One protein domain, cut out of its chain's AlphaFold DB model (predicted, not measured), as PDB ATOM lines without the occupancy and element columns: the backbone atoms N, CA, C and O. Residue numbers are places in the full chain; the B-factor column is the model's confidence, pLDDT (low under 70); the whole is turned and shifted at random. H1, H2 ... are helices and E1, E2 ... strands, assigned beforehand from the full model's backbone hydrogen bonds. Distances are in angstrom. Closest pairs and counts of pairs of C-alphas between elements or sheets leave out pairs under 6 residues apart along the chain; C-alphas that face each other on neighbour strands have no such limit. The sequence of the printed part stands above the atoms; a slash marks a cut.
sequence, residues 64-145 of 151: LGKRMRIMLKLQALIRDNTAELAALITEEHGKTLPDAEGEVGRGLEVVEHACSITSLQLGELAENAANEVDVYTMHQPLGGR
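Overview. This is residues 64 to 145 of the 151 residues of the protein "Aldedh domain-containing protein" of Halomonas olivaria (UniProt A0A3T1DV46). Two long helices, H1 and H3, lie side by side and run opposite ways, with H2 crossing steeply at the end where the chain turns from one to the other; from the far end of this helical body a slender hairpin arm of two strands, E1 and E2, reaches away along the longest axis. The short helix H4 packs on the first residues of H1 where the arm leaves, residues 128 to 133 at the arm's tip stick out free, and residues 137 to 145, with no named element, run back from the arm toward the helices' side. The printed part has 82 residues, with four named helices and two named strands in the order H1, H2, H3, H4, E1, E2; the sheet, in the order E1 - E2, is antiparallel and the class is mostly helix. The whole is extended, with a radius of gyration of the C-alphas of 19.6 A, and it spans 65 by 24 by 22 A.

Arrangement. The printed part begins with H1, residues 64 to 80. H2, residues 82 to 93, is close to H1 but not clearly touching it, the closest C-alphas being those of Ile 78 and Leu 85, 8.0 A apart. The lines of H1 and H2 are about perpendicular, only just, at 72 degrees. H3, residues 97 to 114, touches H2 with its residues 97 to 104 alone, and the closest C-alphas are those of Ala 86 and Ala 100, 4.8 A apart. H2 and H3 run opposite ways at a steep tilt of 61 degrees. H3 also touches H1, at a shallow tilt of 11 degrees, opposite ways; the closest C-alphas are those of Gln 75 and Val 111, 6.1 A apart. H4, residues 117 to 120, meets H3 only through their link. H1 touches H4 with residues 64 to 68 alone, the closest C-alphas being those of Leu 64 and Thr 118, 5.5 A apart. H2 and H4 are apart. E1, residues 125 to 130, and E2, residues 133 to 136, form a hairpin of antiparallel neighbours, with 152 degrees between their directions. N 126 and O 135 are within hydrogen-bond range at 2.8 A, and N 133 and O 130 at 2.7 A. The C-alphas of Leu 125 and Tyr 136 face each other, 4.3 A apart. H1, H2 and H3 are apart from both strands. In H1 and H2 every O i to N i+4 pair is within hydrogen-bond range, in H3 13 of 14 are, and H4 is too short for such a pair.

Along the chain. H1 begins at C-alpha 64, at (41.010, 44.360, -50.788), and is 24.5 A long from first to last C-alpha. H2 is 16.1 A long. H3, the longest helix with 18 residues, is 26.0 A long and ends at C-alpha 114, at (38.749, 42.114, -40.082). H4 has four residues. E1 is 12.9 A long, and E2 is 10.2 A long and ends at C-alpha 136, at (56.848, 34.542, -52.749).

Size, cuts and confidence. The two C-alphas farthest apart are those of Glu 91 and Asn 131, 65.1 A. The first and last printed C-alphas, those of Leu 64 and Arg 145, are 20.9 A apart. The printed part has no cut, and the five links between its named elements are tight. The mean pLDDT of the printed part is 93.5, and residues 144 to 145 are under 70 in this predicted model.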
ATOM      1  N   LEU A  64      40.932  44.344 -52.259       94.62
ATOM      2  CA  LEU A  64      41.010  44.360 -50.788       94.62
ATOM      3  C   LEU A  64      40.462  45.653 -50.173       94.62
ATOM      4  O   LEU A  64      39.675  45.602 -49.232       94.62
ATOM      5  N   GLY A  65      40.781  46.812 -50.758       96.44
ATOM      6  CA  GLY A  65      40.273  48.101 -50.278       96.44
ATOM      7  C   GLY A  65      38.745  48.232 -50.350       96.44
ATOM      8  O   GLY A  65      38.145  48.871 -49.490       96.44
ATOM      9  N   LYS A  66      38.081  47.599 -51.333       97.00
ATOM     10  CA  LYS A  66      36.608  47.563 -51.386       97.00
ATOM     11  C   LYS A  66      36.037  46.644 -50.303       97.00
ATOM     12  O   LYS A  66      35.047  47.015 -49.681       97.00
ATOM     13  N   ARG A  67      36.677  45.497 -50.042       96.12
ATOM     14  CA  ARG A  67      36.281  44.575 -48.960       96.12
ATOM     15  C   ARG A  67      36.405  45.241 -47.590       96.12
ATOM     16  O   ARG A  67      35.458  45.204 -46.816       96.12
ATOM     17  N   MET A  68      37.514  45.943 -47.344       97.25
ATOM     18  CA  MET A  68      37.718  46.754 -46.140       97.25
ATOM     19  C   MET A  68      36.584  47.764 -45.933       97.25
ATOM     20  O   MET A  68      36.020  47.836 -44.851       97.25
ATOM     21  N   ARG A  69      36.191  48.516 -46.973       97.81
ATOM     22  CA  ARG A  69      35.083  49.487 -46.866       97.81
ATOM     23  C   ARG A  69      33.744  48.836 -46.518       97.81
ATOM     24  O   ARG A  69      32.925  49.480 -45.875       97.81
ATOM     25  N   ILE A  70      33.507  47.601 -46.954       96.69
ATOM     26  CA  ILE A  70      32.306  46.846 -46.577       96.69
ATOM     27  C   ILE A  70      32.362  46.482 -45.088       96.69
ATOM     28  O   ILE A  70      31.381  46.709 -44.388       96.69
ATOM     29  N   MET A  71      33.515  46.029 -44.585       96.81
ATOM     30  CA  MET A  71      33.698  45.749 -43.153       96.81
ATOM     31  C   MET A  71      33.562  47.007 -42.286       96.81
ATOM     32  O   MET A  71      32.884  46.964 -41.268       96.81
ATOM     33  N   LEU A  72      34.088  48.154 -42.728       97.88
ATOM     34  CA  LEU A  72      33.916  49.435 -42.028       97.88
ATOM     35  C   LEU A  72      32.442  49.870 -41.957       97.88
ATOM     36  O   LEU A  72      32.003  50.434 -40.960       97.88
ATOM     37  N   LYS A  73      31.651  49.593 -43.002       98.12
ATOM     38  CA  LYS A  73      30.199  49.828 -42.959       98.12
ATOM     39  C   LYS A  73      29.509  48.892 -41.971       98.12
ATOM     40  O   LYS A  73      28.644  49.345 -41.233       98.12
ATOM     41  N   LEU A  74      29.893  47.614 -41.944       97.88
ATOM     42  CA  LEU A  74      29.362  46.652 -40.980       97.88
ATOM     43  C   LEU A  74      29.691  47.066 -39.537       97.88
ATOM     44  O   LEU A  74      28.805  47.062 -38.693       97.88
ATOM     45  N   GLN A  75      30.932  47.489 -39.279       97.88
ATOM     46  CA  GLN A  75      31.368  48.028 -37.989       97.88
ATOM     47  C   GLN A  75      30.470  49.191 -37.540       97.88
ATOM     48  O   GLN A  75      29.984  49.191 -36.411       97.88
ATOM     49  N   ALA A  76      30.230  50.166 -38.425       97.94
ATOM     50  CA  ALA A  76      29.360  51.302 -38.127       97.94
ATOM     51  C   ALA A  76      27.924  50.852 -37.816       97.94
ATOM     52  O   ALA A  76      27.373  51.247 -36.796       97.94
ATOM     53  N   LEU A  77      27.355  49.954 -38.627       98.19
ATOM     54  CA  LEU A  77      26.001  49.437 -38.412       98.19
ATOM     55  C   LEU A  77      25.861  48.694 -37.078       98.19
ATOM     56  O   LEU A  77      24.870  48.890 -36.384       98.19
ATOM     57  N   ILE A  78      26.836  47.872 -36.689       97.75
ATOM     58  CA  ILE A  78      26.807  47.180 -35.391       97.75
ATOM     59  C   ILE A  78      26.841  48.196 -34.245       97.75
ATOM     60  O   ILE A  78      26.080  48.074 -33.285       97.75
ATOM     61  N   ARG A  79      27.688  49.225 -34.354       96.50
ATOM     62  CA  ARG A  79      27.793  50.284 -33.345       96.50
ATOM     63  C   ARG A  79      26.488  51.069 -33.212       96.50
ATOM     64  O   ARG A  79      26.000  51.247 -32.100       96.50
ATOM     65  N   ASP A  80      25.900  51.472 -34.334       97.75
ATOM     66  CA  ASP A  80      24.664  52.257 -34.360       97.75
ATOM     67  C   ASP A  80      23.454  51.461 -33.835       97.75
ATOM     68  O   ASP A  80      22.532  52.044 -33.273       97.75
ATOM     69  N   ASN A  81      23.478  50.128 -33.962       97.81
ATOM     70  CA  ASN A  81      22.388  49.235 -33.550       97.81
ATOM     71  C   ASN A  81      22.726  48.399 -32.299       97.81
ATOM     72  O   ASN A  81      22.056  47.407 -32.020       97.81
ATOM     73  N   THR A  82      23.747  48.778 -31.519       97.06
ATOM     74  CA  THR A  82      24.205  47.986 -30.357       97.06
ATOM     75  C   THR A  82      23.093  47.761 -29.331       97.06
ATOM     76  O   THR A  82      22.922  46.640 -28.861       97.06
ATOM     77  N   ALA A  83      22.301  48.793 -29.024       96.62
ATOM     78  CA  ALA A  83      21.210  48.684 -28.057       96.62
ATOM     79  C   ALA A  83      20.113  47.704 -28.515       96.62
ATOM     80  O   ALA A  83      19.613  46.919 -27.712       96.62
ATOM     81  N   GLU A  84      19.764  47.717 -29.806       97.06
ATOM     82  CA  GLU A  84      18.771  46.798 -30.375       97.06
ATOM     83  C   GLU A  84      19.291  45.354 -30.386       97.06
ATOM     84  O   GLU A  84      18.593  44.437 -29.958       97.06
ATOM     85  N   LEU A  85      20.549  45.155 -30.794       96.94
ATOM     86  CA  LEU A  85      21.197  43.843 -30.776       96.94
ATOM     87  C   LEU A  85      21.280  43.269 -29.356       96.94
ATOM     88  O   LEU A  85      20.979  42.094 -29.149       96.94
ATOM     89  N   ALA A  86      21.646  44.089 -28.369       97.19
ATOM     90  CA  ALA A  86      21.713  43.664 -26.976       97.19
ATOM     91  C   ALA A  86      20.324  43.309 -26.419       97.19
ATOM     92  O   ALA A  86      20.184  42.293 -25.737       97.19
ATOM     93  N   ALA A  87      19.286  44.081 -26.761       95.69
ATOM     94  CA  ALA A  87      17.911  43.780 -26.370       95.69
ATOM     95  C   ALA A  87      17.430  42.434 -26.935       95.69
ATOM     96  O   ALA A  87      16.839  41.649 -26.194       95.69
ATOM     97  N   LEU A  88      17.738  42.130 -28.202       94.50
ATOM     98  CA  LEU A  88      17.429  40.832 -28.816       94.50
ATOM     99  C   LEU A  88      18.160  39.678 -28.115       94.50
ATOM    100  O   LEU A  88      17.546  38.663 -27.791       94.50
ATOM    101  N   ILE A  89      19.453  39.836 -27.812       94.81
ATOM    102  CA  ILE A  89      20.223  38.819 -27.075       94.81
ATOM    103  C   ILE A  89      19.609  38.575 -25.693       94.81
ATOM    104  O   ILE A  89      19.429  37.424 -25.295       94.81
ATOM    105  N   THR A  90      19.264  39.634 -24.960       95.31
ATOM    106  CA  THR A  90      18.608  39.527 -23.652       95.31
ATOM    107  C   THR A  90      17.242  38.851 -23.754       95.31
ATOM    108  O   THR A  90      16.953  37.977 -22.938       95.31
ATOM    109  N   GLU A  91      16.426  39.204 -24.749       93.75
ATOM    110  CA  GLU A  91      15.102  38.610 -24.964       93.75
ATOM    111  C   GLU A  91      15.190  37.098 -25.215       93.75
ATOM    112  O   GLU A  91      14.416  36.334 -24.643       93.75
ATOM    113  N   GLU A  92      16.150  36.658 -26.031       91.06
ATOM    114  CA  GLU A  92      16.234  35.264 -26.483       91.06
ATOM    115  C   GLU A  92      17.082  34.369 -25.561       91.06
ATOM    116  O   GLU A  92      16.810  33.175 -25.442       91.06
ATOM    117  N   HIS A  93      18.101  34.919 -24.889       90.00
ATOM    118  CA  HIS A  93      19.031  34.154 -24.041       90.00
ATOM    119  C   HIS A  93      18.873  34.422 -22.538       90.00
ATOM    120  O   HIS A  93      19.399  33.656 -21.730       90.00
ATOM    121  N   GLY A  94      18.186  35.496 -22.135       89.44
ATOM    122  CA  GLY A  94      17.967  35.839 -20.724       89.44
ATOM    123  C   GLY A  94      19.160  36.469 -20.005       89.44
ATOM    124  O   GLY A  94      19.142  36.584 -18.779       89.44
ATOM    125  N   LYS A  95      20.210  36.860 -20.732       91.19
ATOM    126  CA  LYS A  95      21.354  37.589 -20.165       91.19
ATOM    127  C   LYS A  95      20.957  38.999 -19.745       91.19
ATOM    128  O   LYS A  95      20.072  39.603 -20.349       91.19
ATOM    129  N   THR A  96      21.653  39.552 -18.751       94.38
ATOM    130  CA  THR A  96      21.463  40.962 -18.388       94.38
ATOM    131  C   THR A  96      21.851  41.868 -19.562       94.38
ATOM    132  O   THR A  96      22.724  41.515 -20.354       94.38
ATOM    133  N   LEU A  97      21.204  43.032 -19.687       94.50
ATOM    134  CA  LEU A  97      21.484  43.961 -20.788       94.50
ATOM    135  C   LEU A  97      22.971  44.379 -20.849       94.50
ATOM    136  O   LEU A  97      23.535  44.317 -21.939       94.50
ATOM    137  N   PRO A  98      23.655  44.690 -19.724       95.81
ATOM    138  CA  PRO A  98      25.090  44.985 -19.757       95.81
ATOM    139  C   PRO A  98      25.950  43.814 -20.254       95.81
ATOM    140  O   PRO A  98      26.921  44.023 -20.981       95.81
ATOM    141  N   ASP A  99      25.594  42.570 -19.904       95.69
ATOM    142  CA  ASP A  99      26.314  41.389 -20.400       95.69
ATOM    143  C   ASP A  99      26.118  41.206 -21.912       95.69
ATOM    144  O   ASP A  99      27.062  40.852 -22.623       95.69
ATOM    145  N   ALA A 100      24.902  41.456 -22.410       95.75
ATOM    146  CA  ALA A 100      24.580  41.410 -23.832       95.75
ATOM    147  C   ALA A 100      25.300  42.518 -24.623       95.75
ATOM    148  O   ALA A 100      25.867  42.240 -25.679       95.75
ATOM    149  N   GLU A 101      25.373  43.744 -24.099       96.44
ATOM    150  CA  GLU A 101      26.162  44.832 -24.697       96.44
ATOM    151  C   GLU A 101      27.652  44.468 -24.784       96.44
ATOM    152  O   GLU A 101      28.282  44.660 -25.827       96.44
ATOM    153  N   GLY A 102      28.212  43.863 -23.731       96.31
ATOM    154  CA  GLY A 102      29.587  43.359 -23.744       96.31
ATOM    155  C   GLY A 102      29.816  42.214 -24.742       96.31
ATOM    156  O   GLY A 102      30.918  42.037 -25.263       96.31
ATOM    157  N   GLU A 103      28.795  41.412 -25.043       96.62
ATOM    158  CA  GLU A 103      28.845  40.390 -26.093       96.62
ATOM    159  C   GLU A 103      28.835  40.992 -27.500       96.62
ATOM    160  O   GLU A 103      29.678  40.618 -28.318       96.62
ATOM    161  N   VAL A 104      27.977  41.986 -27.754       97.25
ATOM    162  CA  VAL A 104      27.990  42.750 -29.011       97.25
ATOM    163  C   VAL A 104      29.337  43.449 -29.202       97.25
ATOM    164  O   VAL A 104      29.907  43.383 -30.290       97.25
ATOM    165  N   GLY A 105      29.890  44.050 -28.144       96.50
ATOM    166  CA  GLY A 105      31.202  44.701 -28.170       96.50
ATOM    167  C   GLY A 105      32.335  43.752 -28.576       96.50
ATOM    168  O   GLY A 105      33.107  44.066 -29.477       96.50
ATOM    169  N   ARG A 106      32.385  42.545 -28.001       97.00
ATOM    170  CA  ARG A 106      33.367  41.518 -28.406       97.00
ATOM    171  C   ARG A 106      33.185  41.074 -29.858       97.00
ATOM    172  O   ARG A 106      34.166  40.848 -30.561       97.00
ATOM    173  N   GLY A 107      31.944  40.966 -30.334       96.75
ATOM    174  CA  GLY A 107      31.666  40.712 -31.751       96.75
ATOM    175  C   GLY A 107      32.157  41.847 -32.656       96.75
ATOM    176  O   GLY A 107      32.736  41.594 -33.715       96.75
ATOM    177  N   LEU A 108      31.985  43.098 -32.218       97.31
ATOM    178  CA  LEU A 108      32.464  44.283 -32.922       97.31
ATOM    179  C   LEU A 108      33.993  44.286 -33.051       97.31
ATOM    180  O   LEU A 108      34.486  44.518 -34.150       97.31
ATOM    181  N   GLU A 109      34.737  43.944 -31.997       97.19
ATOM    182  CA  GLU A 109      36.209  43.853 -32.033       97.19
ATOM    183  C   GLU A 109      36.718  42.910 -33.140       97.19
ATOM    184  O   GLU A 109      37.693  43.211 -33.834       97.19
ATOM    185  N   VAL A 110      36.025  41.790 -33.377       97.25
ATOM    186  CA  VAL A 110      36.364  40.857 -34.466       97.25
ATOM    187  C   VAL A 110      36.167  41.510 -35.838       97.25
ATOM    188  O   VAL A 110      37.006  41.354 -36.731       97.25
ATOM    189  N   VAL A 111      35.086  42.273 -36.016       97.19
ATOM    190  CA  VAL A 111      34.820  43.017 -37.259       97.19
ATOM    191  C   VAL A 111      35.851  44.130 -37.462       97.19
ATOM    192  O   VAL A 111      36.322  44.342 -38.583       97.19
ATOM    193  N   GLU A 112      36.255  44.809 -36.389       96.31
ATOM    194  CA  GLU A 112      37.301  45.835 -36.412       96.31
ATOM    195  C   GLU A 112      38.650  45.251 -36.833       96.31
ATOM    196  O   GLU A 112      39.313  45.792 -37.722       96.31
ATOM    197  N   HIS A 113      39.021  44.087 -36.294       97.31
ATOM    198  CA  HIS A 113      40.211  43.374 -36.741       97.31
ATOM    199  C   HIS A 113      40.124  42.996 -38.230       97.31
ATOM    200  O   HIS A 113      41.062  43.247 -38.991       97.31
ATOM    201  N   ALA A 114      38.974  42.484 -38.684       95.31
ATOM    202  CA  ALA A 114      38.749  42.114 -40.082       95.31
ATOM    203  C   ALA A 114      38.828  43.305 -41.061       95.31
ATOM    204  O   ALA A 114      39.130  43.111 -42.242       95.31
ATOM    205  N   CYS A 115      38.630  44.547 -40.599       96.44
ATOM    206  CA  CYS A 115      38.868  45.742 -41.418       96.44
ATOM    207  C   CYS A 115      40.337  45.861 -41.862       96.44
ATOM    208  O   CYS A 115      40.618  46.441 -42.911       96.44
ATOM    209  N   SER A 116      41.272  45.230 -41.148       96.25
ATOM    210  CA  SER A 116      42.695  45.188 -41.508       96.25
ATOM    211  C   SER A 116      43.016  44.197 -42.641       96.25
ATOM    212  O   SER A 116      44.175  43.880 -42.878       96.25
ATOM    213  N   ILE A 117      42.016  43.716 -43.395       94.62
ATOM    214  CA  ILE A 117      42.174  42.733 -44.487       94.62
ATOM    215  C   ILE A 117      43.259  43.088 -45.519       94.62
ATOM    216  O   ILE A 117      43.839  42.205 -46.143       94.62
ATOM    217  N   THR A 118      43.541  44.378 -45.711       92.75
ATOM    218  CA  THR A 118      44.575  44.847 -46.643       92.75
ATOM    219  C   THR A 118      45.983  44.453 -46.211       92.75
ATOM    220  O   THR A 118      46.779  44.125 -47.083       92.75
ATOM    221  N   SER A 119      46.277  44.441 -44.907       93.88
ATOM    222  CA  SER A 119      47.542  43.936 -44.364       93.88
ATOM    223  C   SER A 119      47.482  42.434 -44.103       93.88
ATOM    224  O   SER A 119      48.427  41.729 -44.439       93.88
ATOM    225  N   LEU A 120      46.357  41.927 -43.586       93.25
ATOM    226  CA  LEU A 120      46.188  40.503 -43.258       93.25
ATOM    227  C   LEU A 120      46.327  39.579 -44.476       93.25
ATOM    228  O   LEU A 120      46.701  38.420 -44.326       93.25
ATOM    229  N   GLN A 121      46.007  40.063 -45.680       92.62
ATOM    230  CA  GLN A 121      46.092  39.270 -46.909       92.62
ATOM    231  C   GLN A 121      47.420  39.448 -47.668       92.62
ATOM    232  O   GLN A 121      47.604  38.829 -48.719       92.62
ATOM    233  N   LEU A 122      48.358  40.258 -47.164       92.31
ATOM    234  CA  LEU A 122      49.689  40.339 -47.762       92.31
ATOM    235  C   LEU A 122      50.389  38.979 -47.667       92.31
ATOM    236  O   LEU A 122      50.260  38.265 -46.673       92.31
ATOM    237  N   GLY A 123      51.077  38.616 -48.743       91.62
ATOM    238  CA  GLY A 123      52.057  37.541 -48.730       91.62
ATOM    239  C   GLY A 123      53.444  38.083 -48.406       91.62
ATOM    240  O   GLY A 123      53.630  39.278 -48.172       91.62
ATOM    241  N   GLU A 124      54.419  37.196 -48.446       94.06
ATOM    242  CA  GLU A 124      55.828  37.492 -48.216       94.06
ATOM    243  C   GLU A 124      56.605  37.323 -49.524       94.06
ATOM    244  O   GLU A 124      56.196  36.558 -50.400       94.06
ATOM    245  N   LEU A 125      57.719  38.041 -49.658       95.62
ATOM    246  CA  LEU A 125      58.630  37.971 -50.799       95.62
ATOM    247  C   LEU A 125      60.064  37.883 -50.273       95.62
ATOM    248  O   LEU A 125      60.467  38.690 -49.436       95.62
ATOM    249  N   ALA A 126      60.824  36.926 -50.793       94.56
ATOM    250  CA  ALA A 126      62.258  36.801 -50.599       94.56
ATOM    251  C   ALA A 126      62.948  36.875 -51.965       94.56
ATOM    252  O   ALA A 126      62.732  36.014 -52.820       94.56
ATOM    253  N   GLU A 127      63.766  37.906 -52.159       95.12
ATOM    254  CA  GLU A 127      64.571  38.075 -53.371       95.12
ATOM    255  C   GLU A 127      65.853  37.236 -53.290       95.12
ATOM    256  O   GLU A 127      66.476  37.150 -52.227       95.12
ATOM    257  N   ASN A 128      66.263  36.634 -54.411       90.62
ATOM    258  CA  ASN A 128      67.485  35.826 -54.530       90.62
ATOM    259  C   ASN A 128      67.628  34.750 -53.429       90.62
ATOM    260  O   ASN A 128      68.702  34.547 -52.855       90.62
ATOM    261  N   ALA A 129      66.534  34.046 -53.127       91.56
ATOM    262  CA  ALA A 129      66.519  32.920 -52.191       91.56
ATOM    263  C   ALA A 129      67.464  31.781 -52.632       91.56
ATOM    264  O   ALA A 129      67.960  31.012 -51.809       91.56
ATOM    265  N   ALA A 130      67.732  31.697 -53.933       87.94
ATOM    266  CA  ALA A 130      68.848  30.981 -54.544       87.94
ATOM    267  C   ALA A 130      69.282  31.755 -55.797       87.94
ATOM    268  O   ALA A 130      68.497  32.564 -56.261       87.94
ATOM    269  N   ASN A 131      70.483  31.507 -56.341       89.62
ATOM    270  CA  ASN A 131      71.063  32.192 -57.514       89.62
ATOM    271  C   ASN A 131      70.023  32.687 -58.547       89.62
ATOM    272  O   ASN A 131      69.602  31.914 -59.407       89.62
ATOM    273  N   GLU A 132      69.652  33.969 -58.459       89.81
ATOM    274  CA  GLU A 132      68.685  34.651 -59.340       89.81
ATOM    275  C   GLU A 132      67.249  34.072 -59.307       89.81
ATOM    276  O   GLU A 132      66.508  34.134 -60.287       89.81
ATOM    277  N   VAL A 133      66.841  33.512 -58.168       92.00
ATOM    278  CA  VAL A 133      65.517  32.934 -57.902       92.00
ATOM    279  C   VAL A 133      64.842  33.676 -56.756       92.00
ATOM    280  O   VAL A 133      65.290  33.610 -55.610       92.00
ATOM    281  N   ASP A 134      63.702  34.288 -57.054       94.88
ATOM    282  CA  ASP A 134      62.820  34.895 -56.060       94.88
ATOM    283  C   ASP A 134      61.726  33.913 -55.630       94.88
ATOM    284  O   ASP A 134      61.224  33.111 -56.423       94.88
ATOM    285  N   VAL A 135      61.321  33.991 -54.365       93.62
ATOM    286  CA  VAL A 135      60.259  33.159 -53.789       93.62
ATOM    287  C   VAL A 135      59.224  34.060 -53.132       93.62
ATOM    288  O   VAL A 135      59.576  34.972 -52.391       93.62
ATOM    289  N   TYR A 136      57.940  33.796 -53.371       95.00
ATOM    290  CA  TYR A 136      56.848  34.542 -52.749       95.00
ATOM    291  C   TYR A 136      55.713  33.632 -52.284       95.00
ATOM    292  O   TYR A 136      55.516  32.529 -52.800       95.00
ATOM    293  N   THR A 137      54.929  34.122 -51.327       95.06
ATOM    294  CA  THR A 137      53.688  33.489 -50.872       95.06
ATOM    295  C   THR A 137      52.477  34.321 -51.291       95.06
ATOM    296  O   THR A 137      52.558  35.533 -51.488       95.06
ATOM    297  N   MET A 138      51.325  33.669 -51.475       91.75
ATOM    298  CA  MET A 138      50.073  34.350 -51.806       91.75
ATOM    299  C   MET A 138      48.902  33.741 -51.042       91.75
ATOM    300  O   MET A 138      48.615  32.551 -51.159       91.75
ATOM    301  N   HIS A 139      48.165  34.586 -50.328       91.38
ATOM    302  CA  HIS A 139      46.942  34.192 -49.639       91.38
ATOM    303  C   HIS A 139      45.727  34.310 -50.567       91.38
ATOM    304  O   HIS A 139      45.285  35.411 -50.918       91.38
ATOM    305  N   GLN A 140      45.163  33.165 -50.961       88.19
ATOM    306  CA  GLN A 140      44.002  33.098 -51.848       88.19
ATOM    307  C   GLN A 140      42.730  32.646 -51.112       88.19
ATOM    308  O   GLN A 140      42.779  31.708 -50.316       88.19
ATOM    309  N   PRO A 141      41.565  33.267 -51.392       87.81
ATOM    310  CA  PRO A 141      40.291  32.790 -50.867       87.81
ATOM    311  C   PRO A 141      39.976  31.376 -51.369       87.81
ATOM    312  O   PRO A 141      40.031  31.120 -52.572       87.81
ATOM    313  N   LEU A 142      39.592  30.485 -50.456       83.69
ATOM    314  CA  LEU A 142      39.346  29.063 -50.736       83.69
ATOM    315  C   LEU A 142      37.986  28.784 -51.405       83.69
ATOM    316  O   LEU A 142      37.807  27.735 -52.016       83.69
ATOM    317  N   GLY A 143      37.039  29.721 -51.305       77.25
ATOM    318  CA  GLY A 143      35.673  29.573 -51.817       77.25
ATOM    319  C   GLY A 143      34.688  28.991 -50.812       77.25
ATOM    320  O   GLY A 143      35.044  28.675 -49.676       77.25
ATOM    321  N   GLY A 144      33.429  28.879 -51.240       57.06
ATOM    322  CA  GLY A 144      32.365  28.242 -50.469       57.06
ATOM    323  C   GLY A 144      32.590  26.738 -50.381       57.06
ATOM    324  O   GLY A 144      31.986  25.973 -51.130       57.06
ATOM    325  N   ARG A 145      33.472  26.303 -49.478       47.06
ATOM    326  CA  ARG A 145      33.412  24.936 -48.968       47.06
ATOM    327  C   ARG A 145      32.212  24.887 -48.033       47.06
ATOM    328  O   ARG A 145      32.263  25.449 -46.944       47.06
TER     329      ARG A 145